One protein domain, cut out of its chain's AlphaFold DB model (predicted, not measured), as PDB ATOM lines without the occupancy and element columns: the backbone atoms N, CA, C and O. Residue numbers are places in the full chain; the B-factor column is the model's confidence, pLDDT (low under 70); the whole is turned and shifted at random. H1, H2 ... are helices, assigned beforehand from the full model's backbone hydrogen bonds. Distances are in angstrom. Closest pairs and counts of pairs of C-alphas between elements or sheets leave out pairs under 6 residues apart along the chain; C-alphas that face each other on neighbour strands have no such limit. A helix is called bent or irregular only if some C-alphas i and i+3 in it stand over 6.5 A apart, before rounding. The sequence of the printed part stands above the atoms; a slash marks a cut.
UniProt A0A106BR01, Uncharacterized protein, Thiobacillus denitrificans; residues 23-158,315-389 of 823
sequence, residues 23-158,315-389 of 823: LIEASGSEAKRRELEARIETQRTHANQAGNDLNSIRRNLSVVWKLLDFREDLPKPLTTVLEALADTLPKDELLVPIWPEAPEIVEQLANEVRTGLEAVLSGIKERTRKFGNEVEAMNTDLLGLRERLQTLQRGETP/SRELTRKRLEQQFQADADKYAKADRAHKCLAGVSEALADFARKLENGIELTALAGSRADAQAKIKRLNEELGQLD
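What this domain is: This is residues 23 to 158 and 315 to 389 of the 823 residues of an uncharacterized protein of Thiobacillus denitrificans (UniProt A0A106BR01). This is a long rod made of two pairs of helices set end to end: H2 beside H7 in one half, the arm H5b beside H6 in the other. Where the pairs meet, H3, H4 and the arm H5a make a thicker middle, with H4 folding back on H5a as a helical hairpin, while residues 23 to 28 stick out free at one tip. The printed part has 211 residues with seven named helices, H1 to H7 in order along the chain, and no named strand: the class is all helix. It is extended, with a radius of gyration of the C-alphas of 30.8 A and spans of 119 by 35 by 27 A.

Where its parts are: Find C-alpha 23 at (67.090, -48.318, -32.594), where H1, residues 23 to 26, begins. H2, residues 29 to 61, then runs 47.5 A to C-alpha 61 at (22.368, -46.846, 5.139). H3 is residues 63 to 68, and H4 is residues 76 to 87, 16.7 A long. H5, residues 103 to 153, was assigned as one helix by its hydrogen bonds but is bent, with C-alphas 119 and 122 6.7 A apart; its arms are H5a, residues 103 to 119, 24.6 A, and H5b, residues 122 to 153, 46.3 A. Past the cut, H6, residues 315 to 358, runs 63.4 A, and H7, residues 364 to 386, runs 32.7 A to C-alpha 386 at (51.193, -57.104, -21.175).

How they stand to each other: Look first at H5 and H6, the hub, touching three other helices each. H5b and H6 touch, closest at the C-alphas of Thr 128 and Ala 345, 5.9 A, at a shallow tilt of 24 degrees, opposite ways. The arms H5a and H5b stand at a steep tilt of 49 degrees. H4 and H5a, a hairpin, touch at the C-alphas of Leu 78 and Gly 116, 5.8 A. H6 touches H3 with residues 347 to 354 alone, closest at the C-alphas of Val 63 and Phe 354, 6.8 A. Farther out, H2 and H7 touch at the C-alphas of Ala 47 and Arg 371, 4.9 A, at a shallow tilt of 24 degrees, opposite ways. H1 touches no helix. In H2, H3, H4, H5a, H5b, H6 and H7 every O i to N i+4 pair is within hydrogen-bond range; H1 is too short for such a pair.

The domain as a whole: The C-alphas farthest apart, those of Leu 23 and Ser 315, are 119.3 A apart. Residues 159 to 314 are not printed, and C-alphas 158 and 315 are 12.2 A apart across that cut. The link from H4 to H5, residues 88 to 102, is long. Confidence is under 70 for 20 residues, among them 23 to 32 and 386 to 389.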
ATOM      1  N   LEU A  23      67.562 -46.974 -32.961       56.22
ATOM      2  CA  LEU A  23      67.090 -48.318 -32.594       56.22
ATOM      3  C   LEU A  23      66.084 -48.304 -31.430       56.22
ATOM      4  O   LEU A  23      65.138 -49.084 -31.443       56.22
ATOM      5  N   ILE A  24      66.251 -47.404 -30.456       54.72
ATOM      6  CA  ILE A  24      65.324 -47.227 -29.324       54.72
ATOM      7  C   ILE A  24      64.053 -46.471 -29.753       54.72
ATOM      8  O   ILE A  24      62.962 -46.828 -29.326       54.72
ATOM      9  N   GLU A  25      64.154 -45.468 -30.628       49.16
ATOM     10  CA  GLU A  25      63.017 -44.744 -31.220       49.16
ATOM     11  C   GLU A  25      62.277 -45.597 -32.258       49.16
ATOM     12  O   GLU A  25      61.055 -45.492 -32.369       49.16
ATOM     13  N   ALA A  26      62.973 -46.500 -32.961       49.62
ATOM     14  CA  ALA A  26      62.320 -47.536 -33.763       49.62
ATOM     15  C   ALA A  26      61.524 -48.528 -32.894       49.62
ATOM     16  O   ALA A  26      60.510 -49.058 -33.350       49.62
ATOM     17  N   SER A  27      61.908 -48.730 -31.626       55.97
ATOM     18  CA  SER A  27      61.081 -49.421 -30.634       55.97
ATOM     19  C   SER A  27      60.187 -48.422 -29.885       55.97
ATOM     20  O   SER A  27      60.444 -48.059 -28.740       55.97
ATOM     21  N   GLY A  28      59.087 -47.982 -30.501       56.81
ATOM     22  CA  GLY A  28      58.075 -47.101 -29.882       56.81
ATOM     23  C   GLY A  28      57.358 -47.663 -28.631       56.81
ATOM     24  O   GLY A  28      56.285 -47.185 -28.265       56.81
ATOM     25  N   SER A  29      57.914 -48.684 -27.978       59.53
ATOM     26  CA  SER A  29      57.353 -49.425 -26.854       59.53
ATOM     27  C   SER A  29      57.514 -48.700 -25.508       59.53
ATOM     28  O   SER A  29      56.584 -48.687 -24.709       59.53
ATOM     29  N   GLU A  30      58.630 -48.020 -25.228       59.66
ATOM     30  CA  GLU A  30      58.849 -47.438 -23.888       59.66
ATOM     31  C   GLU A  30      58.077 -46.151 -23.599       59.66
ATOM     32  O   GLU A  30      57.566 -45.974 -22.489       59.66
ATOM     33  N   ALA A  31      57.958 -45.260 -24.585       65.00
ATOM     34  CA  ALA A  31      57.119 -44.070 -24.453       65.00
ATOM     35  C   ALA A  31      55.648 -44.473 -24.256       65.00
ATOM     36  O   ALA A  31      54.966 -43.943 -23.379       65.00
ATOM     37  N   LYS A  32      55.205 -45.495 -24.999       69.94
ATOM     38  CA  LYS A  32      53.852 -46.042 -24.904       69.94
ATOM     39  C   LYS A  32      53.602 -46.760 -23.575       69.94
ATOM     40  O   LYS A  32      52.538 -46.599 -22.992       69.94
ATOM     41  N   ARG A  33      54.602 -47.458 -23.023       73.19
ATOM     42  CA  ARG A  33      54.533 -48.065 -21.684       73.19
ATOM     43  C   ARG A  33      54.304 -47.026 -20.582       73.19
ATOM     44  O   ARG A  33      53.413 -47.217 -19.760       73.19
ATOM     45  N   ARG A  34      55.062 -45.921 -20.569       74.75
ATOM     46  CA  ARG A  34      54.886 -44.849 -19.564       74.75
ATOM     47  C   ARG A  34      53.531 -44.153 -19.681       74.75
ATOM     48  O   ARG A  34      52.930 -43.823 -18.663       74.75
ATOM     49  N   GLU A  35      53.048 -43.944 -20.904       79.88
ATOM     50  CA  GLU A  35      51.709 -43.394 -21.141       79.88
ATOM     51  C   GLU A  35      50.612 -44.329 -20.601       79.88
ATOM     52  O   GLU A  35      49.685 -43.872 -19.926       79.88
ATOM     53  N   LEU A  36      50.736 -45.640 -20.842       82.62
ATOM     54  CA  LEU A  36      49.804 -46.650 -20.339       82.62
ATOM     55  C   LEU A  36      49.844 -46.763 -18.804       82.62
ATOM     56  O   LEU A  36      48.785 -46.764 -18.181       82.62
ATOM     57  N   GLU A  37      51.029 -46.778 -18.182       82.62
ATOM     58  CA  GLU A  37      51.189 -46.803 -16.717       82.62
ATOM     59  C   GLU A  37      50.562 -45.561 -16.050       82.62
ATOM     60  O   GLU A  37      49.818 -45.696 -15.078       82.62
ATOM     61  N   ALA A  38      50.769 -44.360 -16.607       84.06
ATOM     62  CA  ALA A  38      50.151 -43.133 -16.096       84.06
ATOM     63  C   ALA A  38      48.617 -43.153 -16.224       84.06
ATOM     64  O   ALA A  38      47.906 -42.749 -15.304       84.06
ATOM     65  N   ARG A  39      48.084 -43.667 -17.341       85.38
ATOM     66  CA  ARG A  39      46.633 -43.835 -17.532       85.38
ATOM     67  C   ARG A  39      46.031 -44.853 -16.565       85.38
ATOM     68  O   ARG A  39      44.927 -44.617 -16.074       85.38
ATOM     69  N   ILE A  40      46.731 -45.956 -16.283       85.56
ATOM     70  CA  ILE A  40      46.300 -46.961 -15.298       85.56
ATOM     71  C   ILE A  40      46.191 -46.329 -13.908       85.56
ATOM     72  O   ILE A  40      45.192 -46.551 -13.225       85.56
ATOM     73  N   GLU A  41      47.166 -45.513 -13.508       86.56
ATOM     74  CA  GLU A  41      47.160 -44.868 -12.193       86.56
ATOM     75  C   GLU A  41      46.009 -43.860 -12.047       86.56
ATOM     76  O   GLU A  41      45.284 -43.895 -11.055       86.56
ATOM     77  N   THR A  42      45.738 -43.045 -13.072       86.88
ATOM     78  CA  THR A  42      44.580 -42.131 -13.070       86.88
ATOM     79  C   THR A  42      43.245 -42.879 -12.994       86.88
ATOM     80  O   THR A  42      42.311 -42.437 -12.330       86.88
ATOM     81  N   GLN A  43      43.117 -44.034 -13.656       86.44
ATOM     82  CA  GLN A  43      41.897 -44.839 -13.535       86.44
ATOM     83  C   GLN A  43      41.793 -45.529 -12.164       86.44
ATOM     84  O   GLN A  43      40.686 -45.692 -11.653       86.44
ATOM     85  N   ARG A  44      42.918 -45.897 -11.533       86.31
ATOM     86  CA  ARG A  44      42.937 -46.444 -10.164       86.31
ATOM     87  C   ARG A  44      42.483 -45.425  -9.131       86.31
ATOM     88  O   ARG A  44      41.684 -45.777  -8.267       86.31
ATOM     89  N   THR A  45      42.944 -44.180  -9.220       85.88
ATOM     90  CA  THR A  45      42.495 -43.121  -8.304       85.88
ATOM     91  C   THR A  45      40.996 -42.867  -8.452       85.88
ATOM     92  O   THR A  45      40.299 -42.821  -7.442       85.88
ATOM     93  N   HIS A  46      40.471 -42.832  -9.682       85.38
ATOM     94  CA  HIS A  46      39.028 -42.731  -9.939       85.38
ATOM     95  C   HIS A  46      38.233 -43.910  -9.347       85.38
ATOM     96  O   HIS A  46      37.215 -43.697  -8.693       85.38
ATOM     97  N   ALA A  47      38.706 -45.150  -9.527       83.75
ATOM     98  CA  ALA A  47      38.054 -46.335  -8.965       83.75
ATOM     99  C   ALA A  47      38.059 -46.334  -7.424       83.75
ATOM    100  O   ALA A  47      37.062 -46.707  -6.803       83.75
ATOM    101  N   ASN A  48      39.158 -45.888  -6.806       85.44
ATOM    102  CA  ASN A  48      39.278 -45.775  -5.352       85.44
ATOM    103  C   ASN A  48      38.381 -44.669  -4.781       85.44
ATOM    104  O   ASN A  48      37.756 -44.875  -3.744       85.44
ATOM    105  N   GLN A  49      38.281 -43.523  -5.464       86.25
ATOM    106  CA  GLN A  49      37.384 -42.428  -5.088       86.25
ATOM    107  C   GLN A  49      35.926 -42.916  -5.060       86.25
ATOM    108  O   GLN A  49      35.280 -42.851  -4.017       86.25
ATOM    109  N   ALA A  50      35.461 -43.529  -6.156       84.62
ATOM    110  CA  ALA A  50      34.115 -44.100  -6.239       84.62
ATOM    111  C   ALA A  50      33.874 -45.189  -5.175       84.62
ATOM    112  O   ALA A  50      32.794 -45.274  -4.596       84.62
ATOM    113  N   GLY A  51      34.887 -46.007  -4.866       84.06
ATOM    114  CA  GLY A  51      34.815 -47.002  -3.790       84.06
ATOM    115  C   GLY A  51      34.666 -46.395  -2.388       84.06
ATOM    116  O   GLY A  51      33.935 -46.941  -1.557       84.06
ATOM    117  N   ASN A  52      35.318 -45.264  -2.115       85.12
ATOM    118  CA  ASN A  52      35.184 -44.551  -0.843       85.12
ATOM    119  C   ASN A  52      33.796 -43.918  -0.690       85.12
ATOM    120  O   ASN A  52      33.192 -44.032   0.381       85.12
ATOM    121  N   ASP A  53      33.264 -43.331  -1.762       84.62
ATOM    122  CA  ASP A  53      31.934 -42.717  -1.768       84.62
ATOM    123  C   ASP A  53      30.834 -43.770  -1.551       84.62
ATOM    124  O   ASP A  53      29.973 -43.601  -0.682       84.62
ATOM    125  N   LEU A  54      30.928 -44.927  -2.222       85.50
ATOM    126  CA  LEU A  54      30.037 -46.073  -1.984       85.50
ATOM    127  C   LEU A  54      30.103 -46.560  -0.527       85.50
ATOM    128  O   LEU A  54      29.076 -46.837   0.090       85.50
ATOM    129  N   ASN A  55      31.298 -46.620   0.068       84.44
ATOM    130  CA  ASN A  55      31.454 -47.008   1.471       84.44
ATOM    131  C   ASN A  55      30.848 -45.997   2.454       84.44
ATOM    132  O   ASN A  55      30.316 -46.401   3.493       84.44
ATOM    133  N   SER A  56      30.915 -44.704   2.140       84.81
ATOM    134  CA  SER A  56      30.267 -43.649   2.924       84.81
ATOM    135  C   SER A  56      28.745 -43.814   2.906       84.81
ATOM    136  O   SER A  56      28.106 -43.872   3.960       84.81
ATOM    137  N   ILE A  57      28.174 -44.018   1.717       85.50
ATOM    138  CA  ILE A  57      26.737 -44.251   1.542       85.50
ATOM    139  C   ILE A  57      26.292 -45.518   2.285       85.50
ATOM    140  O   ILE A  57      25.308 -45.489   3.022       85.50
ATOM    141  N   ARG A  58      27.050 -46.615   2.179       86.62
ATOM    142  CA  ARG A  58      26.783 -47.860   2.917       86.62
ATOM    143  C   ARG A  58      26.716 -47.635   4.428       86.62
ATOM    144  O   ARG A  58      25.816 -48.146   5.090       86.62
ATOM    145  N   ARG A  59      27.659 -46.869   4.992       83.88
ATOM    146  CA  ARG A  59      27.651 -46.525   6.425       83.88
ATOM    147  C   ARG A  59      26.411 -45.722   6.800       83.88
ATOM    148  O   ARG A  59      25.808 -46.005   7.831       83.88
ATOM    149  N   ASN A  60      25.991 -44.782   5.960       83.88
ATOM    150  CA  ASN A  60      24.767 -44.017   6.196       83.88
ATOM    151  C   ASN A  60      23.517 -44.910   6.171       83.88
ATOM    152  O   ASN A  60      22.659 -44.774   7.042       83.88
ATOM    153  N   LEU A  61      23.457 -45.872   5.247       85.38
ATOM    154  CA  LEU A  61      22.368 -46.846   5.139       85.38
ATOM    155  C   LEU A  61      22.358 -47.881   6.278       85.38
ATOM    156  O   LEU A  61      21.293 -48.341   6.669       85.38
ATOM    157  N   SER A  62      23.507 -48.199   6.887       83.44
ATOM    158  CA  SER A  62      23.593 -49.160   8.006       83.44
ATOM    159  C   SER A  62      22.816 -48.752   9.269       83.44
ATOM    160  O   SER A  62      22.524 -49.593  10.118       83.44
ATOM    161  N   VAL A  63      22.417 -47.476   9.376       83.81
ATOM    162  CA  VAL A  63      21.521 -46.973  10.432       83.81
ATOM    163  C   VAL A  63      20.175 -47.709  10.426       83.81
ATOM    164  O   VAL A  63      19.547 -47.827  11.477       83.81
ATOM    165  N   VAL A  64      19.774 -48.283   9.284       85.69
ATOM    166  CA  VAL A  64      18.550 -49.079   9.144       85.69
ATOM    167  C   VAL A  64      18.469 -50.215  10.171       85.69
ATOM    168  O   VAL A  64      17.398 -50.469  10.710       85.69
ATOM    169  N   TRP A  65      19.598 -50.839  10.533       83.44
ATOM    170  CA  TRP A  65      19.617 -51.919  11.524       83.44
ATOM    171  C   TRP A  65      19.227 -51.435  12.922       83.44
ATOM    172  O   TRP A  65      18.470 -52.118  13.602       83.44
ATOM    173  N   LYS A  66      19.653 -50.228  13.318       81.44
ATOM    174  CA  LYS A  66      19.220 -49.610  14.583       81.44
ATOM    175  C   LYS A  66      17.751 -49.198  14.555       81.44
ATOM    176  O   LYS A  66      17.099 -49.197  15.588       81.44
ATOM    177  N   LEU A  67      17.222 -48.819  13.393       80.94
ATOM    178  CA  LEU A  67      15.804 -48.472  13.259       80.94
ATOM    179  C   LEU A  67      14.903 -49.708  13.364       80.94
ATOM    180  O   LEU A  67      13.801 -49.617  13.899       80.94
ATOM    181  N   LEU A  68      15.387 -50.869  12.916       83.25
ATOM    182  CA  LEU A  68      14.676 -52.145  13.029       83.25
ATOM    183  C   LEU A  68      14.574 -52.673  14.470       83.25
ATOM    184  O   LEU A  68      13.670 -53.465  14.756       83.25
ATOM    185  N   ASP A  69      15.402 -52.183  15.400       80.75
ATOM    186  CA  ASP A  69      15.219 -52.437  16.839       80.75
ATOM    187  C   ASP A  69      13.868 -51.887  17.346       80.75
ATOM    188  O   ASP A  69      13.306 -52.411  18.307       80.75
ATOM    189  N   PHE A  70      13.297 -50.896  16.649       75.31
ATOM    190  CA  PHE A  70      12.038 -50.220  16.985       75.31
ATOM    191  C   PHE A  70      10.879 -50.582  16.047       75.31
ATOM    192  O   PHE A  70       9.918 -49.828  15.897       75.31
ATOM    193  N   ARG A  71      10.947 -51.751  15.399       77.12
ATOM    194  CA  ARG A  71       9.956 -52.210  14.407       77.12
ATOM    195  C   ARG A  71       8.496 -52.209  14.886       77.12
ATOM    196  O   ARG A  71       7.601 -52.131  14.049       77.12
ATOM    197  N   GLU A  72       8.250 -52.305  16.197       75.50
ATOM    198  CA  GLU A  72       6.898 -52.302  16.781       75.50
ATOM    199  C   GLU A  72       6.266 -50.902  16.841       75.50
ATOM    200  O   GLU A  72       5.042 -50.781  16.770       75.50
ATOM    201  N   ASP A  73       7.087 -49.850  16.905       71.94
ATOM    202  CA  ASP A  73       6.645 -48.454  17.005       71.94
ATOM    203  C   ASP A  73       6.536 -47.757  15.635       71.94
ATOM    204  O   ASP A  73       6.012 -46.644  15.528       71.94
ATOM    205  N   LEU A  74       7.018 -48.411  14.571       76.81
ATOM    206  CA  LEU A  74       7.024 -47.893  13.204       76.81
ATOM    207  C   LEU A  74       5.810 -48.385  12.395       76.81
ATOM    208  O   LEU A  74       5.347 -49.516  12.567       76.81
ATOM    209  N   PRO A  75       5.284 -47.575  11.456       80.19
ATOM    210  CA  PRO A  75       4.227 -48.023  10.556       80.19
ATOM    211  C   PRO A  75       4.683 -49.214   9.706       80.19
ATOM    212  O   PRO A  75       5.718 -49.137   9.047       80.19
ATOM    213  N   LYS A  76       3.858 -50.269   9.625       81.25
ATOM    214  CA  LYS A  76       4.143 -51.485   8.831       81.25
ATOM    215  C   LYS A  76       4.666 -51.225   7.406       81.25
ATOM    216  O   LYS A  76       5.591 -51.935   7.006       81.25
ATOM    217  N   PRO A  77       4.136 -50.246   6.637       83.25
ATOM    218  CA  PRO A  77       4.669 -49.944   5.310       83.25
ATOM    219  C   PRO A  77       6.143 -49.532   5.355       83.25
ATOM    220  O   PRO A  77       6.926 -50.019   4.554       83.25
ATOM    221  N   LEU A  78       6.537 -48.704   6.327       82.94
ATOM    222  CA  LEU A  78       7.919 -48.257   6.486       82.94
ATOM    223  C   LEU A  78       8.818 -49.398   6.976       82.94
ATOM    224  O   LEU A  78       9.899 -49.592   6.433       82.94
ATOM    225  N   THR A  79       8.355 -50.195   7.943       85.00
ATOM    226  CA  THR A  79       9.110 -51.342   8.474       85.00
ATOM    227  C   THR A  79       9.467 -52.348   7.378       85.00
ATOM    228  O   THR A  79      10.608 -52.788   7.304       85.00
ATOM    229  N   THR A  80       8.528 -52.641   6.473       86.25
ATOM    230  CA  THR A  80       8.743 -53.596   5.370       86.25
ATOM    231  C   THR A  80       9.841 -53.118   4.412       86.25
ATOM    232  O   THR A  80      10.686 -53.902   3.986       86.25
ATOM    233  N   VAL A  81       9.867 -51.818   4.093       87.44
ATOM    234  CA  VAL A  81      10.893 -51.241   3.209       87.44
ATOM    235  C   VAL A  81      12.248 -51.149   3.928       87.44
ATOM    236  O   VAL A  81      13.284 -51.404   3.317       87.44
ATOM    237  N   LEU A  82      12.265 -50.856   5.236       86.38
ATOM    238  CA  LEU A  82      13.488 -50.873   6.051       86.38
ATOM    239  C   LEU A  82      14.111 -52.279   6.129       86.38
ATOM    240  O   LEU A  82      15.331 -52.400   6.040       86.38
ATOM    241  N   GLU A  83      13.300 -53.334   6.255       87.75
ATOM    242  CA  GLU A  83      13.755 -54.734   6.223       87.75
ATOM    243  C   GLU A  83      14.343 -55.100   4.854       87.75
ATOM    244  O   GLU A  83      15.464 -55.606   4.779       87.75
ATOM    245  N   ALA A  84      13.644 -54.752   3.769       87.25
ATOM    246  CA  ALA A  84      14.137 -54.975   2.412       87.25
ATOM    247  C   ALA A  84      15.470 -54.250   2.157       87.25
ATOM    248  O   ALA A  84      16.396 -54.825   1.589       87.25
ATOM    249  N   LEU A  85      15.610 -53.007   2.630       86.31
ATOM    250  CA  LEU A  85      16.857 -52.249   2.538       86.31
ATOM    251  C   LEU A  85      17.975 -52.884   3.385       86.31
ATOM    252  O   LEU A  85      19.116 -52.970   2.926       86.31
ATOM    253  N   ALA A  86      17.662 -53.373   4.587       86.50
ATOM    254  CA  ALA A  86      18.617 -54.045   5.469       86.50
ATOM    255  C   ALA A  86      19.202 -55.328   4.863       86.50
ATOM    256  O   ALA A  86      20.375 -55.625   5.099       86.50
ATOM    257  N   ASP A  87      18.412 -56.063   4.081       86.06
ATOM    258  CA  ASP A  87      18.850 -57.292   3.416       86.06
ATOM    259  C   ASP A  87      19.760 -57.036   2.209       86.06
ATOM    260  O   ASP A  87      20.584 -57.885   1.870       86.06
ATOM    261  N   THR A  88      19.694 -55.846   1.605       83.31
ATOM    262  CA  THR A  88      20.622 -55.445   0.531       83.31
ATOM    263  C   THR A  88      22.000 -54.992   1.030       83.31
ATOM    264  O   THR A  88      22.915 -54.773   0.228       83.31
ATOM    265  N   LEU A  89      22.176 -54.826   2.345       83.12
ATOM    266  CA  LEU A  89      23.435 -54.400   2.955       83.12
ATOM    267  C   LEU A  89      24.299 -55.613   3.345       83.12
ATOM    268  O   LEU A  89      23.804 -56.561   3.957       83.12
ATOM    269  N   PRO A  90      25.613 -55.595   3.051       78.31
ATOM    270  CA  PRO A  90      26.485 -56.724   3.332       78.31
ATOM    271  C   PRO A  90      26.685 -56.860   4.845       78.31
ATOM    272  O   PRO A  90      27.135 -55.923   5.508       78.31
ATOM    273  N   LYS A  91      26.361 -58.046   5.374       72.12
ATOM    274  CA  LYS A  91      26.552 -58.415   6.789       72.12
ATOM    275  C   LYS A  91      27.995 -58.854   7.098       72.12
ATOM    276  O   LYS A  91      28.385 -58.852   8.259       72.12
ATOM    277  N   ASP A  92      28.774 -59.199   6.068       72.12
ATOM    278  CA  ASP A  92      30.149 -59.709   6.164       72.12
ATOM    279  C   ASP A  92      31.155 -58.719   5.539       72.12
ATOM    280  O   ASP A  92      30.898 -58.149   4.472       72.12
ATOM    281  N   GLU A  93      32.312 -58.516   6.178       69.44
ATOM    282  CA  GLU A  93      33.352 -57.581   5.715       69.44
ATOM    283  C   GLU A  93      33.935 -57.986   4.354       69.44
ATOM    284  O   GLU A  93      34.328 -57.127   3.562       69.44
ATOM    285  N   LEU A  94      33.917 -59.283   4.039       62.53
ATOM    286  CA  LEU A  94      34.402 -59.828   2.768       62.53
ATOM    287  C   LEU A  94      33.543 -59.421   1.557       62.53
ATOM    288  O   LEU A  94      34.033 -59.445   0.429       62.53
ATOM    289  N   LEU A  95      32.286 -59.017   1.774       65.62
ATOM    290  CA  LEU A  95      31.344 -58.618   0.716       65.62
ATOM    291  C   LEU A  95      31.355 -57.105   0.436       65.62
ATOM    292  O   LEU A  95      30.828 -56.649  -0.579       65.62
ATOM    293  N   VAL A  96      32.004 -56.314   1.296       70.88
ATOM    294  CA  VAL A  96      32.118 -54.849   1.164       70.88
ATOM    295  C   VAL A  96      32.733 -54.399  -0.175       70.88
ATOM    296  O   VAL A  96      32.223 -53.436  -0.745       70.88
ATOM    297  N   PRO A  97      33.763 -55.066  -0.740       70.44
ATOM    298  CA  PRO A  97      34.333 -54.671  -2.030       70.44
ATOM    299  C   PRO A  97      33.407 -54.928  -3.224       70.44
ATOM    300  O   PRO A  97      33.597 -54.332  -4.280       70.44
ATOM    301  N   ILE A  98      32.429 -55.828  -3.091       70.56
ATOM    302  CA  ILE A  98      31.550 -56.275  -4.187       70.56
ATOM    303  C   ILE A  98      30.240 -55.478  -4.190       70.56
ATOM    304  O   ILE A  98      29.640 -55.287  -5.242       70.56
ATOM    305  N   TRP A  99      29.854 -54.917  -3.045       78.69
ATOM    306  CA  TRP A  99      28.674 -54.074  -2.917       78.69
ATOM    307  C   TRP A  99      28.780 -52.770  -3.737       78.69
ATOM    308  O   TRP A  99      29.862 -52.161  -3.780       78.69
ATOM    309  N   PRO A 100      27.673 -52.292  -4.338       76.19
ATOM    310  CA  PRO A 100      26.340 -52.918  -4.430       76.19
ATOM    311  C   PRO A 100      26.215 -53.926  -5.593       76.19
ATOM    312  O   PRO A 100      26.632 -53.630  -6.708       76.19
ATOM    313  N   GLU A 101      25.584 -55.088  -5.361       75.69
ATOM    314  CA  GLU A 101      25.299 -56.076  -6.428       75.69
ATOM    315  C   GLU A 101      24.171 -55.619  -7.369       75.69
ATOM    316  O   GLU A 101      24.242 -55.834  -8.576       75.69
ATOM    317  N   ALA A 102      23.151 -54.953  -6.821       82.75
ATOM    318  CA  ALA A 102      22.012 -54.410  -7.559       82.75
ATOM    319  C   ALA A 102      21.772 -52.939  -7.163       82.75
ATOM    320  O   ALA A 102      20.880 -52.657  -6.357       82.75
ATOM    321  N   PRO A 103      22.578 -51.988  -7.675       83.12
ATOM    322  CA  PRO A 103      22.519 -50.590  -7.255       83.12
ATOM    323  C   PRO A 103      21.152 -49.938  -7.483       83.12
ATOM    324  O   PRO A 103      20.723 -49.174  -6.628       83.12
ATOM    325  N   GLU A 104      20.448 -50.294  -8.563       83.75
ATOM    326  CA  GLU A 104      19.105 -49.782  -8.894       83.75
ATOM    327  C   GLU A 104      18.073 -50.107  -7.802       83.75
ATOM    328  O   GLU A 104      17.291 -49.249  -7.399       83.75
ATOM    329  N   ILE A 105      18.108 -51.337  -7.276       83.81
ATOM    330  CA  ILE A 105      17.180 -51.800  -6.235       83.81
ATOM    331  C   ILE A 105      17.451 -51.063  -4.921       83.81
ATOM    332  O   ILE A 105      16.519 -50.624  -4.252       83.81
ATOM    333  N   VAL A 106      18.726 -50.889  -4.556       85.69
ATOM    334  CA  VAL A 106      19.116 -50.175  -3.328       85.69
ATOM    335  C   VAL A 106      18.721 -48.699  -3.400       85.69
ATOM    336  O   VAL A 106      18.217 -48.152  -2.423       85.69
ATOM    337  N   GLU A 107      18.921 -48.059  -4.553       86.19
ATOM    338  CA  GLU A 107      18.513 -46.672  -4.804       86.19
ATOM    339  C   GLU A 107      16.996 -46.491  -4.701       86.19
ATOM    340  O   GLU A 107      16.520 -45.554  -4.055       86.19
ATOM    341  N   GLN A 108      16.235 -47.411  -5.303       86.50
ATOM    342  CA  GLN A 108      14.779 -47.399  -5.243       86.50
ATOM    343  C   GLN A 108      14.286 -47.563  -3.799       86.50
ATOM    344  O   GLN A 108      13.503 -46.741  -3.325       86.50
ATOM    345  N   LEU A 109      14.798 -48.563  -3.074       86.00
ATOM    346  CA  LEU A 109      14.449 -48.802  -1.671       86.00
ATOM    347  C   LEU A 109      14.825 -47.613  -0.777       86.00
ATOM    348  O   LEU A 109      14.034 -47.211   0.071       86.00
ATOM    349  N   ALA A 110      15.996 -47.000  -0.977       86.06
ATOM    350  CA  ALA A 110      16.408 -45.823  -0.215       86.06
ATOM    351  C   ALA A 110      15.485 -44.614  -0.457       86.06
ATOM    352  O   ALA A 110      15.171 -43.882   0.484       86.06
ATOM    353  N   ASN A 111      15.006 -44.423  -1.690       86.00
ATOM    354  CA  ASN A 111      14.027 -43.384  -2.013       86.00
ATOM    355  C   ASN A 111      12.644 -43.672  -1.417       86.00
ATOM    356  O   ASN A 111      12.022 -42.763  -0.870       86.00
ATOM    357  N   GLU A 112      12.177 -44.921  -1.467       85.69
ATOM    358  CA  GLU A 112      10.923 -45.334  -0.824       85.69
ATOM    359  C   GLU A 112      10.979 -45.120   0.699       85.69
ATOM    360  O   GLU A 112      10.042 -44.577   1.290       85.69
ATOM    361  N   VAL A 113      12.113 -45.448   1.328       86.19
ATOM    362  CA  VAL A 113      12.383 -45.152   2.741       86.19
ATOM    363  C   VAL A 113      12.367 -43.651   3.007       86.19
ATOM    364  O   VAL A 113      11.724 -43.224   3.962       86.19
ATOM    365  N   ARG A 114      13.021 -42.831   2.173       85.69
ATOM    366  CA  ARG A 114      13.035 -41.365   2.327       85.69
ATOM    367  C   ARG A 114      11.617 -40.792   2.341       85.69
ATOM    368  O   ARG A 114      11.255 -40.080   3.274       85.69
ATOM    369  N   THR A 115      10.794 -41.150   1.356       85.06
ATOM    370  CA  THR A 115       9.399 -40.685   1.274       85.06
ATOM    371  C   THR A 115       8.558 -41.193   2.447       85.06
ATOM    372  O   THR A 115       7.757 -40.446   3.011       85.06
ATOM    373  N   GLY A 116       8.765 -42.445   2.869       84.12
ATOM    374  CA  GLY A 116       8.107 -43.002   4.049       84.12
ATOM    375  C   GLY A 116       8.508 -42.297   5.353       84.12
ATOM    376  O   GLY A 116       7.655 -42.056   6.205       84.12
ATOM    377  N   LEU A 117       9.778 -41.915   5.503       83.81
ATOM    378  CA  LEU A 117      10.286 -41.187   6.668       83.81
ATOM    379  C   LEU A 117       9.721 -39.770   6.749       83.81
ATOM    380  O   LEU A 117       9.285 -39.368   7.825       83.81
ATOM    381  N   GLU A 118       9.689 -39.030   5.637       80.50
ATOM    382  CA  GLU A 118       9.126 -37.672   5.574       80.50
ATOM    383  C   GLU A 118       7.658 -37.642   6.033       80.50
ATOM    384  O   GLU A 118       7.261 -36.759   6.797       80.50
ATOM    385  N   ALA A 119       6.869 -38.651   5.647       80.81
ATOM    386  CA  ALA A 119       5.464 -38.768   6.034       80.81
ATOM    387  C   ALA A 119       5.261 -39.084   7.530       80.81
ATOM    388  O   ALA A 119       4.248 -38.701   8.116       80.81
ATOM    389  N   VAL A 120       6.206 -39.791   8.156       83.38
ATOM    390  CA  VAL A 120       6.068 -40.328   9.522       83.38
ATOM    391  C   VAL A 120       6.753 -39.442  10.569       83.38
ATOM    392  O   VAL A 120       6.288 -39.352  11.708       83.38
ATOM    393  N   LEU A 121       7.826 -38.739  10.194       84.31
ATOM    394  CA  LEU A 121       8.635 -37.907  11.090       84.31
ATOM    395  C   LEU A 121       7.837 -36.801  11.775       84.31
ATOM    396  O   LEU A 121       8.044 -36.549  12.961       84.31
ATOM    397  N   SER A 122       6.933 -36.140  11.051       83.12
ATOM    398  CA  SER A 122       6.089 -35.078  11.610       83.12
ATOM    399  C   SER A 122       5.156 -35.620  12.700       83.12
ATOM    400  O   SER A 122       5.111 -35.067  13.799       83.12
ATOM    401  N   GLY A 123       4.494 -36.751  12.437       83.62
ATOM    402  CA  GLY A 123       3.594 -37.410  13.383       83.62
ATOM    403  C   GLY A 123       4.312 -37.948  14.621       83.62
ATOM    404  O   GLY A 123       3.827 -37.768  15.739       83.62
ATOM    405  N   ILE A 124       5.493 -38.553  14.450       83.62
ATOM    406  CA  ILE A 124       6.308 -39.024  15.579       83.62
ATOM    407  C   ILE A 124       6.812 -37.839  16.407       83.62
ATOM    408  O   ILE A 124       6.634 -37.858  17.620       83.62
ATOM    409  N   LYS A 125       7.341 -36.774  15.788       84.81
ATOM    410  CA  LYS A 125       7.785 -35.566  16.511       84.81
ATOM    411  C   LYS A 125       6.656 -34.928  17.321       84.81
ATOM    412  O   LYS A 125       6.868 -34.535  18.468       84.81
ATOM    413  N   GLU A 126       5.455 -34.832  16.752       86.06
ATOM    414  CA  GLU A 126       4.301 -34.280  17.466       86.06
ATOM    415  C   GLU A 126       3.887 -35.167  18.647       86.06
ATOM    416  O   GLU A 126       3.600 -34.654  19.732       86.06
ATOM    417  N   ARG A 127       3.902 -36.494  18.462       84.62
ATOM    418  CA  ARG A 127       3.615 -37.463  19.525       84.62
ATOM    419  C   ARG A 127       4.657 -37.399  20.642       84.62
ATOM    420  O   ARG A 127       4.260 -37.348  21.801       84.62
ATOM    421  N   THR A 128       5.948 -37.318  20.311       88.50
ATOM    422  CA  THR A 128       7.039 -37.123  21.279       88.50
ATOM    423  C   THR A 128       6.824 -35.851  22.084       88.50
ATOM    424  O   THR A 128       6.869 -35.895  23.307       88.50
ATOM    425  N   ARG A 129       6.497 -34.730  21.425       87.69
ATOM    426  CA  ARG A 129       6.240 -33.455  22.111       87.69
ATOM    427  C   ARG A 129       5.036 -33.532  23.054       87.69
ATOM    428  O   ARG A 129       5.127 -33.085  24.189       87.69
ATOM    429  N   LYS A 130       3.908 -34.086  22.592       88.25
ATOM    430  CA  LYS A 130       2.698 -34.252  23.419       88.25
ATOM    431  C   LYS A 130       2.986 -35.107  24.653       88.25
ATOM    432  O   LYS A 130       2.647 -34.708  25.759       88.25
ATOM    433  N   PHE A 131       3.667 -36.230  24.454       87.62
ATOM    434  CA  PHE A 131       4.014 -37.143  25.534       87.62
ATOM    435  C   PHE A 131       5.049 -36.537  26.498       87.62
ATOM    436  O   PHE A 131       4.942 -36.728  27.705       87.62
ATOM    437  N   GLY A 132       5.991 -35.731  25.996       89.50
ATOM    438  CA  GLY A 132       6.919 -34.951  26.820       89.50
ATOM    439  C   GLY A 132       6.199 -33.962  27.739       89.50
ATOM    440  O   GLY A 132       6.454 -33.953  28.939       89.50
ATOM    441  N   ASN A 133       5.223 -33.213  27.211       89.88
ATOM    442  CA  ASN A 133       4.409 -32.295  28.015       89.88
ATOM    443  C   ASN A 133       3.610 -33.029  29.111       89.88
ATOM    444  O   ASN A 133       3.477 -32.524  30.224       89.88
ATOM    445  N   GLU A 134       3.074 -34.220  28.816       89.12
ATOM    446  CA  GLU A 134       2.372 -35.054  29.804       89.12
ATOM    447  C   GLU A 134       3.318 -35.527  30.921       89.12
ATOM    448  O   GLU A 134       2.964 -35.455  32.098       89.12
ATOM    449  N   VAL A 135       4.536 -35.956  30.571       92.19
ATOM    450  CA  VAL A 135       5.567 -36.361  31.541       92.19
ATOM    451  C   VAL A 135       6.008 -35.181  32.415       92.19
ATOM    452  O   VAL A 135       6.175 -35.349  33.624       92.19
ATOM    453  N   GLU A 136       6.158 -33.982  31.848       90.19
ATOM    454  CA  GLU A 136       6.475 -32.765  32.608       90.19
ATOM    455  C   GLU A 136       5.352 -32.363  33.574       90.19
ATOM    456  O   GLU A 136       5.624 -32.007  34.726       90.19
ATOM    457  N   ALA A 137       4.092 -32.468  33.145       88.12
ATOM    458  CA  ALA A 137       2.941 -32.232  34.014       88.12
ATOM    459  C   ALA A 137       2.925 -33.223  35.192       88.12
ATOM    460  O   ALA A 137       2.864 -32.799  36.346       88.12
ATOM    461  N   MET A 138       3.105 -34.524  34.922       89.88
ATOM    462  CA  MET A 138       3.199 -35.556  35.966       89.88
ATOM    463  C   MET A 138       4.364 -35.309  36.935       89.88
ATOM    464  O   MET A 138       4.221 -35.521  38.139       89.88
ATOM    465  N   ASN A 139       5.514 -34.844  36.437       91.25
ATOM    466  CA  ASN A 139       6.656 -34.493  37.282       91.25
ATOM    467  C   ASN A 139       6.339 -33.303  38.203       91.25
ATOM    468  O   ASN A 139       6.680 -33.318  39.384       91.25
ATOM    469  N   THR A 140       5.656 -32.286  37.676       87.62
ATOM    470  CA  THR A 140       5.238 -31.106  38.448       87.62
ATOM    471  C   THR A 140       4.277 -31.499  39.572       87.62
ATOM    472  O   THR A 140       4.457 -31.074  40.716       87.62
ATOM    473  N   ASP A 141       3.314 -32.375  39.278       86.44
ATOM    474  CA  ASP A 141       2.374 -32.905  40.269       86.44
ATOM    475  C   ASP A 141       3.088 -33.744  41.343       86.44
ATOM    476  O   ASP A 141       2.829 -33.575  42.538       86.44
ATOM    477  N   LEU A 142       4.048 -34.589  40.948       90.69
ATOM    478  CA  LEU A 142       4.863 -35.379  41.878       90.69
ATOM    479  C   LEU A 142       5.716 -34.516  42.808       90.69
ATOM    480  O   LEU A 142       5.809 -34.810  44.002       90.69
ATOM    481  N   LEU A 143       6.327 -33.451  42.288       87.81
ATOM    482  CA  LEU A 143       7.076 -32.491  43.098       87.81
ATOM    483  C   LEU A 143       6.156 -31.786  44.101       87.81
ATOM    484  O   LEU A 143       6.510 -31.676  45.276       87.81
ATOM    485  N   GLY A 144       4.953 -31.393  43.673       82.62
ATOM    486  CA  GLY A 144       3.942 -30.810  44.556       82.62
ATOM    487  C   GLY A 144       3.478 -31.772  45.657       82.62
ATOM    488  O   GLY A 144       3.372 -31.378  46.820       82.62
ATOM    489  N   LEU A 145       3.243 -33.047  45.331       84.62
ATOM    490  CA  LEU A 145       2.910 -34.084  46.316       84.62
ATOM    491  C   LEU A 145       4.058 -34.327  47.302       84.62
ATOM    492  O   LEU A 145       3.820 -34.458  48.505       84.62
ATOM    493  N   ARG A 146       5.306 -34.340  46.818       87.19
ATOM    494  CA  ARG A 146       6.503 -34.493  47.652       87.19
ATOM    495  C   ARG A 146       6.665 -33.342  48.639       87.19
ATOM    496  O   ARG A 146       6.959 -33.596  49.804       87.19
ATOM    497  N   GLU A 147       6.464 -32.105  48.190       83.25
ATOM    498  CA  GLU A 147       6.518 -30.913  49.044       83.25
ATOM    499  C   GLU A 147       5.491 -31.025  50.182       83.25
ATOM    500  O   GLU A 147       5.848 -30.930  51.356       83.25
ATOM    501  N   ARG A 148       4.234 -31.367  49.855       79.69
ATOM    502  CA  ARG A 148       3.169 -31.578  50.855       79.69
ATOM    503  C   ARG A 148       3.497 -32.696  51.846       79.69
ATOM    504  O   ARG A 148       3.249 -32.546  53.043       79.69
ATOM    505  N   LEU A 149       4.058 -33.808  51.366       84.06
ATOM    506  CA  LEU A 149       4.493 -34.915  52.221       84.06
ATOM    507  C   LEU A 149       5.604 -34.496  53.185       84.06
ATOM    508  O   LEU A 149       5.552 -34.874  54.354       84.06
ATOM    509  N   GLN A 150       6.574 -33.697  52.734       83.25
ATOM    510  CA  GLN A 150       7.643 -33.186  53.594       83.25
ATOM    511  C   GLN A 150       7.108 -32.249  54.683       83.25
ATOM    512  O   GLN A 150       7.523 -32.372  55.834       83.25
ATOM    513  N   THR A 151       6.158 -31.364  54.357       79.00
ATOM    514  CA  THR A 151       5.490 -30.504  55.352       79.00
ATOM    515  C   THR A 151       4.785 -31.343  56.420       79.00
ATOM    516  O   THR A 151       5.015 -31.151  57.613       79.00
ATOM    517  N   LEU A 152       4.014 -32.354  56.004       77.19
ATOM    518  CA  LEU A 152       3.333 -33.266  56.929       77.19
ATOM    519  C   LEU A 152       4.308 -34.101  57.777       77.19
ATOM    520  O   LEU A 152       4.034 -34.351  58.949       77.19
ATOM    521  N   GLN A 153       5.449 -34.521  57.220       78.94
ATOM    522  CA  GLN A 153       6.497 -35.246  57.955       78.94
ATOM    523  C   GLN A 153       7.179 -34.385  59.025       78.94
ATOM    524  O   GLN A 153       7.573 -34.913  60.062       78.94
ATOM    525  N   ARG A 154       7.283 -33.068  58.807       77.19
ATOM    526  CA  ARG A 154       7.783 -32.107  59.807       77.19
ATOM    527  C   ARG A 154       6.766 -31.804  60.913       77.19
ATOM    528  O   ARG A 154       7.091 -31.092  61.856       77.19
ATOM    529  N   GLY A 155       5.549 -32.350  60.822       68.19
ATOM    530  CA  GLY A 155       4.461 -32.099  61.769       68.19
ATOM    531  C   GLY A 155       3.724 -30.776  61.534       68.19
ATOM    532  O   GLY A 155       2.819 -30.441  62.303       68.19
ATOM    533  N   GLU A 156       4.075 -30.053  60.470       70.50
ATOM    534  CA  GLU A 156       3.449 -28.798  60.065       70.50
ATOM    535  C   GLU A 156       2.175 -29.065  59.255       70.50
ATOM    536  O   GLU A 156       2.058 -30.051  58.520       70.50
ATOM    537  N   THR A 157       1.193 -28.174  59.382       73.44
ATOM    538  CA  THR A 157      -0.052 -28.275  58.618       73.44
ATOM    539  C   THR A 157       0.179 -27.759  57.194       73.44
ATOM    540  O   THR A 157       0.697 -26.650  57.035       73.44
ATOM    541  N   PRO A 158      -0.206 -28.506  56.139       75.06
ATOM    542  CA  PRO A 158      -0.067 -28.072  54.751       75.06
ATOM    543  C   PRO A 158      -1.122 -27.003  54.432       75.06
ATOM    544  O   PRO A 158      -2.151 -27.260  53.808       75.06
ATOM    545  N   SER A 315      -5.769 -36.643  62.375       65.38
ATOM    546  CA  SER A 315      -6.062 -36.731  60.940       65.38
ATOM    547  C   SER A 315      -4.817 -36.572  60.060       65.38
ATOM    548  O   SER A 315      -4.789 -37.060  58.929       65.38
ATOM    549  N   ARG A 316      -3.755 -35.935  60.573       71.81
ATOM    550  CA  ARG A 316      -2.516 -35.677  59.822       71.81
ATOM    551  C   ARG A 316      -1.802 -36.968  59.443       71.81
ATOM    552  O   ARG A 316      -1.264 -37.069  58.345       71.81
ATOM    553  N   GLU A 317      -1.826 -37.973  60.318       71.81
ATOM    554  CA  GLU A 317      -1.175 -39.255  60.042       71.81
ATOM    555  C   GLU A 317      -1.933 -40.074  58.985       71.81
ATOM    556  O   GLU A 317      -1.309 -40.731  58.149       71.81
ATOM    557  N   LEU A 318      -3.268 -39.990  58.971       74.06
ATOM    558  CA  LEU A 318      -4.110 -40.620  57.951       74.06
ATOM    559  C   LEU A 318      -3.918 -39.953  56.582       74.06
ATOM    560  O   LEU A 318      -3.667 -40.653  55.596       74.06
ATOM    561  N   THR A 319      -3.943 -38.617  56.527       76.31
ATOM    562  CA  THR A 319      -3.663 -37.848  55.304       76.31
ATOM    563  C   THR A 319      -2.243 -38.121  54.799       76.31
ATOM    564  O   THR A 319      -2.052 -38.369  53.610       76.31
ATOM    565  N   ARG A 320      -1.248 -38.196  55.699       81.25
ATOM    566  CA  ARG A 320       0.136 -38.564  55.359       81.25
ATOM    567  C   ARG A 320       0.216 -39.953  54.725       81.25
ATOM    568  O   ARG A 320       0.812 -40.082  53.662       81.25
ATOM    569  N   LYS A 321      -0.394 -40.979  55.334       82.88
ATOM    570  CA  LYS A 321      -0.389 -42.354  54.793       82.88
ATOM    571  C   LYS A 321      -1.059 -42.429  53.418       82.88
ATOM    572  O   LYS A 321      -0.538 -43.100  52.531       82.88
ATOM    573  N   ARG A 322      -2.177 -41.719  53.219       83.56
ATOM    574  CA  ARG A 322      -2.870 -41.637  51.920       83.56
ATOM    575  C   ARG A 322      -1.993 -40.969  50.855       83.56
ATOM    576  O   ARG A 322      -1.821 -41.534  49.779       83.56
ATOM    577  N   LEU A 323      -1.415 -39.805  51.164       84.56
ATOM    578  CA  LEU A 323      -0.519 -39.080  50.253       84.56
ATOM    579  C   LEU A 323       0.740 -39.887  49.927       84.56
ATOM    580  O   LEU A 323       1.211 -39.842  48.800       84.56
ATOM    581  N   GLU A 324       1.269 -40.654  50.882       87.38
ATOM    582  CA  GLU A 324       2.438 -41.514  50.684       87.38
ATOM    583  C   GLU A 324       2.123 -42.665  49.715       87.38
ATOM    584  O   GLU A 324       2.891 -42.916  48.790       87.38
ATOM    585  N   GLN A 325       0.954 -43.301  49.849       88.75
ATOM    586  CA  GLN A 325       0.477 -44.304  48.889       88.75
ATOM    587  C   GLN A 325       0.247 -43.708  47.496       88.75
ATOM    588  O   GLN A 325       0.638 -44.310  46.495       88.75
ATOM    589  N   GLN A 326      -0.360 -42.521  47.428       88.56
ATOM    590  CA  GLN A 326      -0.587 -41.822  46.165       88.56
ATOM    591  C   GLN A 326       0.735 -41.439  45.491       88.56
ATOM    592  O   GLN A 326       0.903 -41.693  44.302       88.56
ATOM    593  N   PHE A 327       1.693 -40.908  46.253       91.62
ATOM    594  CA  PHE A 327       3.017 -40.557  45.750       91.62
ATOM    595  C   PHE A 327       3.718 -41.767  45.136       91.62
ATOM    596  O   PHE A 327       4.258 -41.648  44.042       91.62
ATOM    597  N   GLN A 328       3.664 -42.940  45.780       89.81
ATOM    598  CA  GLN A 328       4.269 -44.139  45.193       89.81
ATOM    599  C   GLN A 328       3.559 -44.599  43.920       89.81
ATOM    600  O   GLN A 328       4.218 -44.905  42.927       89.81
ATOM    601  N   ALA A 329       2.225 -44.588  43.905       91.19
ATOM    602  CA  ALA A 329       1.468 -44.953  42.712       91.19
ATOM    603  C   ALA A 329       1.753 -44.008  41.529       91.19
ATOM    604  O   ALA A 329       1.868 -44.461  40.388       91.19
ATOM    605  N   ASP A 330       1.875 -42.707  41.787       90.50
ATOM    606  CA  ASP A 330       2.146 -41.708  40.755       90.50
ATOM    607  C   ASP A 330       3.626 -41.703  40.338       90.50
ATOM    608  O   ASP A 330       3.917 -41.536  39.152       90.50
ATOM    609  N   ALA A 331       4.559 -42.011  41.247       90.69
ATOM    610  CA  ALA A 331       5.976 -42.198  40.931       90.69
ATOM    611  C   ALA A 331       6.192 -43.394  39.990       90.69
ATOM    612  O   ALA A 331       6.943 -43.288  39.018       90.69
ATOM    613  N   ASP A 332       5.482 -44.503  40.215       91.56
ATOM    614  CA  ASP A 332       5.521 -45.673  39.333       91.56
ATOM    615  C   ASP A 332       4.954 -45.373  37.938       91.56
ATOM    616  O   ASP A 332       5.500 -45.828  36.925       91.56
ATOM    617  N   LYS A 333       3.859 -44.602  37.859       91.69
ATOM    618  CA  LYS A 333       3.294 -44.154  36.575       91.69
ATOM    619  C   LYS A 333       4.266 -43.237  35.838       91.69
ATOM    620  O   LYS A 333       4.520 -43.472  34.657       91.69
ATOM    621  N   TYR A 334       4.845 -42.258  36.532       92.69
ATOM    622  CA  TYR A 334       5.844 -41.351  35.973       92.69
ATOM    623  C   TYR A 334       7.066 -42.112  35.460       92.69
ATOM    624  O   TYR A 334       7.466 -41.912  34.320       92.69
ATOM    625  N   ALA A 335       7.614 -43.053  36.233       90.69
ATOM    626  CA  ALA A 335       8.775 -43.834  35.810       90.69
ATOM    627  C   ALA A 335       8.501 -44.651  34.534       90.69
ATOM    628  O   ALA A 335       9.381 -44.790  33.682       90.69
ATOM    629  N   LYS A 336       7.284 -45.190  34.376       90.12
ATOM    630  CA  LYS A 336       6.868 -45.877  33.141       90.12
ATOM    631  C   LYS A 336       6.721 -44.901  31.971       90.12
ATOM    632  O   LYS A 336       7.215 -45.195  30.884       90.12
ATOM    633  N   ALA A 337       6.082 -43.754  32.196       89.25
ATOM    634  CA  ALA A 337       5.867 -42.732  31.175       89.25
ATOM    635  C   ALA A 337       7.183 -42.080  30.709       89.25
ATOM    636  O   ALA A 337       7.417 -41.980  29.510       89.25
ATOM    637  N   ASP A 338       8.089 -41.734  31.628       90.38
ATOM    638  CA  ASP A 338       9.410 -41.159  31.335       90.38
ATOM    639  C   ASP A 338      10.286 -42.123  30.522       90.38
ATOM    640  O   ASP A 338      10.900 -41.727  29.531       90.38
ATOM    641  N   ARG A 339      10.292 -43.420  30.865       88.19
ATOM    642  CA  ARG A 339      10.991 -44.441  30.063       88.19
ATOM    643  C   ARG A 339      10.425 -44.539  28.649       88.19
ATOM    644  O   ARG A 339      11.195 -44.575  27.691       88.19
ATOM    645  N   ALA A 340       9.100 -44.567  28.514       84.31
ATOM    646  CA  ALA A 340       8.443 -44.611  27.211       84.31
ATOM    647  C   ALA A 340       8.717 -43.335  26.390       84.31
ATOM    648  O   ALA A 340       8.999 -43.427  25.198       84.31
ATOM    649  N   HIS A 341       8.729 -42.159  27.026       87.88
ATOM    650  CA  HIS A 341       9.069 -40.891  26.384       87.88
ATOM    651  C   HIS A 341      10.523 -40.862  25.911       87.88
ATOM    652  O   HIS A 341      10.773 -40.522  24.759       87.88
ATOM    653  N   LYS A 342      11.477 -41.281  26.750       86.25
ATOM    654  CA  LYS A 342      12.896 -41.380  26.372       86.25
ATOM    655  C   LYS A 342      13.115 -42.333  25.201       86.25
ATOM    656  O   LYS A 342      13.887 -42.009  24.302       86.25
ATOM    657  N   CYS A 343      12.416 -43.469  25.185       83.19
ATOM    658  CA  CYS A 343      12.441 -44.398  24.054       83.19
ATOM    659  C   CYS A 343      11.936 -43.716  22.773       83.19
ATOM    660  O   CYS A 343      12.654 -43.652  21.778       83.19
ATOM    661  N   LEU A 344      10.743 -43.115  22.826       83.50
ATOM    662  CA  LEU A 344      10.123 -42.440  21.685       83.50
ATOM    663  C   LEU A 344      10.954 -41.247  21.176       83.50
ATOM    664  O   LEU A 344      11.062 -41.034  19.967       83.50
ATOM    665  N   ALA A 345      11.577 -40.488  22.079       85.88
ATOM    666  CA  ALA A 345      12.490 -39.403  21.737       85.88
ATOM    667  C   ALA A 345      13.741 -39.927  21.015       85.88
ATOM    668  O   ALA A 345      14.099 -39.391  19.967       85.88
ATOM    669  N   GLY A 346      14.339 -41.020  21.507       83.62
ATOM    670  CA  GLY A 346      15.464 -41.687  20.848       83.62
ATOM    671  C   GLY A 346      15.116 -42.197  19.445       83.62
ATOM    672  O   GLY A 346      15.890 -41.999  18.509       83.62
ATOM    673  N   VAL A 347      13.922 -42.775  19.264       82.38
ATOM    674  CA  VAL A 347      13.408 -43.181  17.942       82.38
ATOM    675  C   VAL A 347      13.241 -41.974  17.023       82.38
ATOM    676  O   VAL A 347      13.693 -41.993  15.880       82.38
ATOM    677  N   SER A 348      12.623 -40.901  17.522       85.50
ATOM    678  CA  SER A 348      12.425 -39.671  16.755       85.50
ATOM    679  C   SER A 348      13.749 -39.059  16.289       85.50
ATOM    680  O   SER A 348      13.819 -38.543  15.173       85.50
ATOM    681  N   GLU A 349      14.785 -39.093  17.127       86.00
ATOM    682  CA  GLU A 349      16.116 -38.582  16.795       86.00
ATOM    683  C   GLU A 349      16.821 -39.472  15.764       86.00
ATOM    684  O   GLU A 349      17.328 -38.962  14.762       86.00
ATOM    685  N   ALA A 350      16.770 -40.796  15.938       82.19
ATOM    686  CA  ALA A 350      17.337 -41.753  14.988       82.19
ATOM    687  C   ALA A 350      16.687 -41.648  13.596       82.19
ATOM    688  O   ALA A 350      17.389 -41.642  12.583       82.19
ATOM    689  N   LEU A 351      15.359 -41.500  13.535       83.94
ATOM    690  CA  LEU A 351      14.630 -41.287  12.281       83.94
ATOM    691  C   LEU A 351      14.995 -39.950  11.627       83.94
ATOM    692  O   LEU A 351      15.152 -39.886  10.409       83.94
ATOM    693  N   ALA A 352      15.156 -38.883  12.416       85.56
ATOM    694  CA  ALA A 352      15.520 -37.564  11.899       85.56
ATOM    695  C   ALA A 352      16.968 -37.519  11.382       85.56
ATOM    696  O   ALA A 352      17.253 -36.840  10.394       85.56
ATOM    697  N   ASP A 353      17.889 -38.226  12.037       85.00
ATOM    698  CA  ASP A 353      19.266 -38.387  11.568       85.00
ATOM    699  C   ASP A 353      19.332 -39.198  10.270       85.00
ATOM    700  O   ASP A 353      20.044 -38.829   9.335       85.00
ATOM    701  N   PHE A 354      18.535 -40.263  10.172       84.50
ATOM    702  CA  PHE A 354      18.467 -41.073   8.962       84.50
ATOM    703  C   PHE A 354      17.837 -40.321   7.782       84.50
ATOM    704  O   PHE A 354      18.374 -40.373   6.678       84.50
ATOM    705  N   ALA A 355      16.777 -39.543   8.012       84.88
ATOM    706  CA  ALA A 355      16.184 -38.697   6.977       84.88
ATOM    707  C   ALA A 355      17.165 -37.633   6.453       84.88
ATOM    708  O   ALA A 355      17.295 -37.490   5.242       84.88
ATOM    709  N   ARG A 356      17.931 -36.962   7.332       84.12
ATOM    710  CA  ARG A 356      18.995 -36.020   6.913       84.12
ATOM    711  C   ARG A 356      20.064 -36.689   6.052       84.12
ATOM    712  O   ARG A 356      20.525 -36.114   5.073       84.12
ATOM    713  N   LYS A 357      20.455 -37.921   6.387       82.75
ATOM    714  CA  LYS A 357      21.428 -38.695   5.595       82.75
ATOM    715  C   LYS A 357      20.912 -39.080   4.203       82.75
ATOM    716  O   LYS A 357      21.729 -39.385   3.339       82.75
ATOM    717  N   LEU A 358      19.594 -39.068   3.997       81.94
ATOM    718  CA  LEU A 358      18.921 -39.413   2.741       81.94
ATOM    719  C   LEU A 358      18.434 -38.183   1.950       81.94
ATOM    720  O   LEU A 358      17.943 -38.343   0.835       81.94
ATOM    721  N   GLU A 359      18.565 -36.971   2.495       75.69
ATOM    722  CA  GLU A 359      17.944 -35.740   1.979       75.69
ATOM    723  C   GLU A 359      18.403 -35.370   0.559       75.69
ATOM    724  O   GLU A 359      17.593 -34.969  -0.273       75.69
ATOM    725  N   ASN A 360      19.681 -35.598   0.242       72.12
ATOM    726  CA  ASN A 360      20.256 -35.277  -1.069       72.12
ATOM    727  C   ASN A 360      20.038 -36.369  -2.132       72.12
ATOM    728  O   ASN A 360      20.577 -36.263  -3.232       72.12
ATOM    729  N   GLY A 361      19.265 -37.416  -1.819       67.38
ATOM    730  CA  GLY A 361      19.193 -38.615  -2.649       67.38
ATOM    731  C   GLY A 361      20.514 -39.393  -2.650       67.38
ATOM    732  O   GLY A 361      21.534 -38.957  -2.113       67.38
ATOM    733  N   ILE A 362      20.487 -40.592  -3.221       79.75
ATOM    734  CA  ILE A 362      21.663 -41.454  -3.337       79.75
ATOM    735  C   ILE A 362      21.879 -41.748  -4.820       79.75
ATOM    736  O   ILE A 362      20.951 -42.212  -5.467       79.75
ATOM    737  N   GLU A 363      23.087 -41.502  -5.335       80.50
ATOM    738  CA  GLU A 363      23.498 -41.830  -6.714       80.50
ATOM    739  C   GLU A 363      24.382 -43.098  -6.747       80.50
ATOM    740  O   GLU A 363      25.527 -43.109  -7.210       80.50
ATOM    741  N   LEU A 364      23.861 -44.193  -6.197       82.62
ATOM    742  CA  LEU A 364      24.493 -45.509  -6.180       82.62
ATOM    743  C   LEU A 364      24.728 -46.086  -7.584       82.62
ATOM    744  O   LEU A 364      25.763 -46.714  -7.812       82.62
ATOM    745  N   THR A 365      23.799 -45.892  -8.523       82.31
ATOM    746  CA  THR A 365      23.888 -46.418  -9.896       82.31
ATOM    747  C   THR A 365      25.004 -45.745 -10.686       82.31
ATOM    748  O   THR A 365      25.827 -46.431 -11.301       82.31
ATOM    749  N   ALA A 366      25.109 -44.418 -10.597       82.38
ATOM    750  CA  ALA A 366      26.180 -43.652 -11.226       82.38
ATOM    751  C   ALA A 366      27.562 -44.006 -10.646       82.38
ATOM    752  O   ALA A 366      28.521 -44.220 -11.395       82.38
ATOM    753  N   LEU A 367      27.669 -44.133  -9.317       84.12
ATOM    754  CA  LEU A 367      28.922 -44.479  -8.636       84.12
ATOM    755  C   LEU A 367      29.367 -45.925  -8.913       84.12
ATOM    756  O   LEU A 367      30.550 -46.164  -9.173       84.12
ATOM    757  N   ALA A 368      28.439 -46.887  -8.905       83.06
ATOM    758  CA  ALA A 368      28.731 -48.281  -9.238       83.06
ATOM    759  C   ALA A 368      29.148 -48.438 -10.711       83.06
ATOM    760  O   ALA A 368      30.130 -49.131 -10.998       83.06
ATOM    761  N   GLY A 369      28.474 -47.734 -11.629       83.44
ATOM    762  CA  GLY A 369      28.843 -47.678 -13.047       83.44
ATOM    763  C   GLY A 369      30.233 -47.078 -13.268       83.44
ATOM    764  O   GLY A 369      31.066 -47.675 -13.946       83.44
ATOM    765  N   SER A 370      30.537 -45.955 -12.606       83.88
ATOM    766  CA  SER A 370      31.857 -45.308 -12.658       83.88
ATOM    767  C   SER A 370      32.985 -46.235 -12.178       83.88
ATOM    768  O   SER A 370      34.030 -46.342 -12.830       83.88
ATOM    769  N   ARG A 371      32.762 -46.978 -11.081       85.50
ATOM    770  CA  ARG A 371      33.723 -47.967 -10.563       85.50
ATOM    771  C   ARG A 371      33.960 -49.107 -11.557       85.50
ATOM    772  O   ARG A 371      35.114 -49.458 -11.810       85.50
ATOM    773  N   ALA A 372      32.887 -49.660 -12.125       84.00
ATOM    774  CA  ALA A 372      32.954 -50.751 -13.095       84.00
ATOM    775  C   ALA A 372      33.666 -50.324 -14.391       84.00
ATOM    776  O   ALA A 372      34.544 -51.041 -14.877       84.00
ATOM    777  N   ASP A 373      33.367 -49.128 -14.903       85.50
ATOM    778  CA  ASP A 373      34.006 -48.561 -16.093       85.50
ATOM    779  C   ASP A 373      35.501 -48.304 -15.884       85.50
ATOM    780  O   ASP A 373      36.322 -48.623 -16.753       85.50
ATOM    781  N   ALA A 374      35.875 -47.748 -14.728       84.50
ATOM    782  CA  ALA A 374      37.273 -47.533 -14.369       84.50
ATOM    783  C   ALA A 374      38.029 -48.869 -14.257       84.50
ATOM    784  O   ALA A 374      39.119 -49.013 -14.815       84.50
ATOM    785  N   GLN A 375      37.432 -49.887 -13.625       83.56
ATOM    786  CA  GLN A 375      38.014 -51.232 -13.518       83.56
ATOM    787  C   GLN A 375      38.138 -51.935 -14.879       83.56
ATOM    788  O   GLN A 375      39.170 -52.552 -15.159       83.56
ATOM    789  N   ALA A 376      37.150 -51.792 -15.764       86.12
ATOM    790  CA  ALA A 376      37.210 -52.319 -17.125       86.12
ATOM    791  C   ALA A 376      38.319 -51.645 -17.954       86.12
ATOM    792  O   ALA A 376      39.055 -52.327 -18.672       86.12
ATOM    793  N   LYS A 377      38.493 -50.321 -17.820       86.19
ATOM    794  CA  LYS A 377      39.594 -49.575 -18.457       86.19
ATOM    795  C   LYS A 377      40.956 -50.002 -17.920       86.19
ATOM    796  O   LYS A 377      41.856 -50.233 -18.720       86.19
ATOM    797  N   ILE A 378      41.102 -50.176 -16.604       85.75
ATOM    798  CA  ILE A 378      42.333 -50.698 -15.986       85.75
ATOM    799  C   ILE A 378      42.674 -52.080 -16.549       85.75
ATOM    800  O   ILE A 378      43.830 -52.336 -16.876       85.75
ATOM    801  N   LYS A 379      41.687 -52.973 -16.685       86.50
ATOM    802  CA  LYS A 379      41.911 -54.317 -17.233       86.50
ATOM    803  C   LYS A 379      42.394 -54.263 -18.686       86.50
ATOM    804  O   LYS A 379      43.421 -54.860 -18.989       86.50
ATOM    805  N   ARG A 380      41.733 -53.473 -19.542       86.56
ATOM    806  CA  ARG A 380      42.142 -53.271 -20.946       86.56
ATOM    807  C   ARG A 380      43.542 -52.663 -21.070       86.56
ATOM    808  O   ARG A 380      44.339 -53.137 -21.868       86.56
ATOM    809  N   LEU A 381      43.855 -51.647 -20.264       85.56
ATOM    810  CA  LEU A 381      45.172 -51.004 -20.268       85.56
ATOM    811  C   LEU A 381      46.277 -51.953 -19.775       85.56
ATOM    812  O   LEU A 381      47.378 -51.925 -20.311       85.56
ATOM    813  N   ASN A 382      45.995 -52.815 -18.790       82.31
ATOM    814  CA  ASN A 382      46.937 -53.847 -18.339       82.31
ATOM    815  C   ASN A 382      47.151 -54.946 -19.388       82.31
ATOM    816  O   ASN A 382      48.268 -55.431 -19.538       82.31
ATOM    817  N   GLU A 383      46.107 -55.333 -20.124       82.75
ATOM    818  CA  GLU A 383      46.223 -56.259 -21.258       82.75
ATOM    819  C   GLU A 383      47.075 -55.644 -22.384       82.75
ATOM    820  O   GLU A 383      47.957 -56.318 -22.914       82.75
ATOM    821  N   GLU A 384      46.895 -54.352 -22.687       80.19
ATOM    822  CA  GLU A 384      47.717 -53.608 -23.657       80.19
ATOM    823  C   GLU A 384      49.180 -53.464 -23.190       80.19
ATOM    824  O   GLU A 384      50.107 -53.578 -23.992       80.19
ATOM    825  N   LEU A 385      49.407 -53.294 -21.882       74.94
ATOM    826  CA  LEU A 385      50.741 -53.269 -21.274       74.94
ATOM    827  C   LEU A 385      51.435 -54.642 -21.343       74.94
ATOM    828  O   LEU A 385      52.643 -54.713 -21.559       74.94
ATOM    829  N   GLY A 386      50.681 -55.731 -21.161       68.25
ATOM    830  CA  GLY A 386      51.193 -57.104 -21.175       68.25
ATOM    831  C   GLY A 386      51.529 -57.642 -22.569       68.25
ATOM    832  O   GLY A 386      52.316 -58.578 -22.682       68.25
ATOM    833  N   GLN A 387      50.969 -57.048 -23.628       69.12
ATOM    834  CA  GLN A 387      51.272 -57.393 -25.025       69.12
ATOM    835  C   GLN A 387      52.537 -56.702 -25.568       69.12
ATOM    836  O   GLN A 387      52.978 -57.008 -26.676       69.12
ATOM    837  N   LEU A 388      53.144 -55.788 -24.802       66.44
ATOM    838  CA  LEU A 388      54.432 -55.183 -25.138       66.44
ATOM    839  C   LEU A 388      55.581 -56.159 -24.810       66.44
ATOM    840  O   LEU A 388      55.997 -56.284 -23.659       66.44
ATOM    841  N   ASP A 389      56.095 -56.855 -25.826       53.09
ATOM    842  CA  ASP A 389      57.168 -57.852 -25.688       53.09
ATOM    843  C   ASP A 389      58.530 -57.190 -25.354       53.09
ATOM    844  O   ASP A 389      59.008 -56.298 -26.061       53.09
TER     845      ASP A 389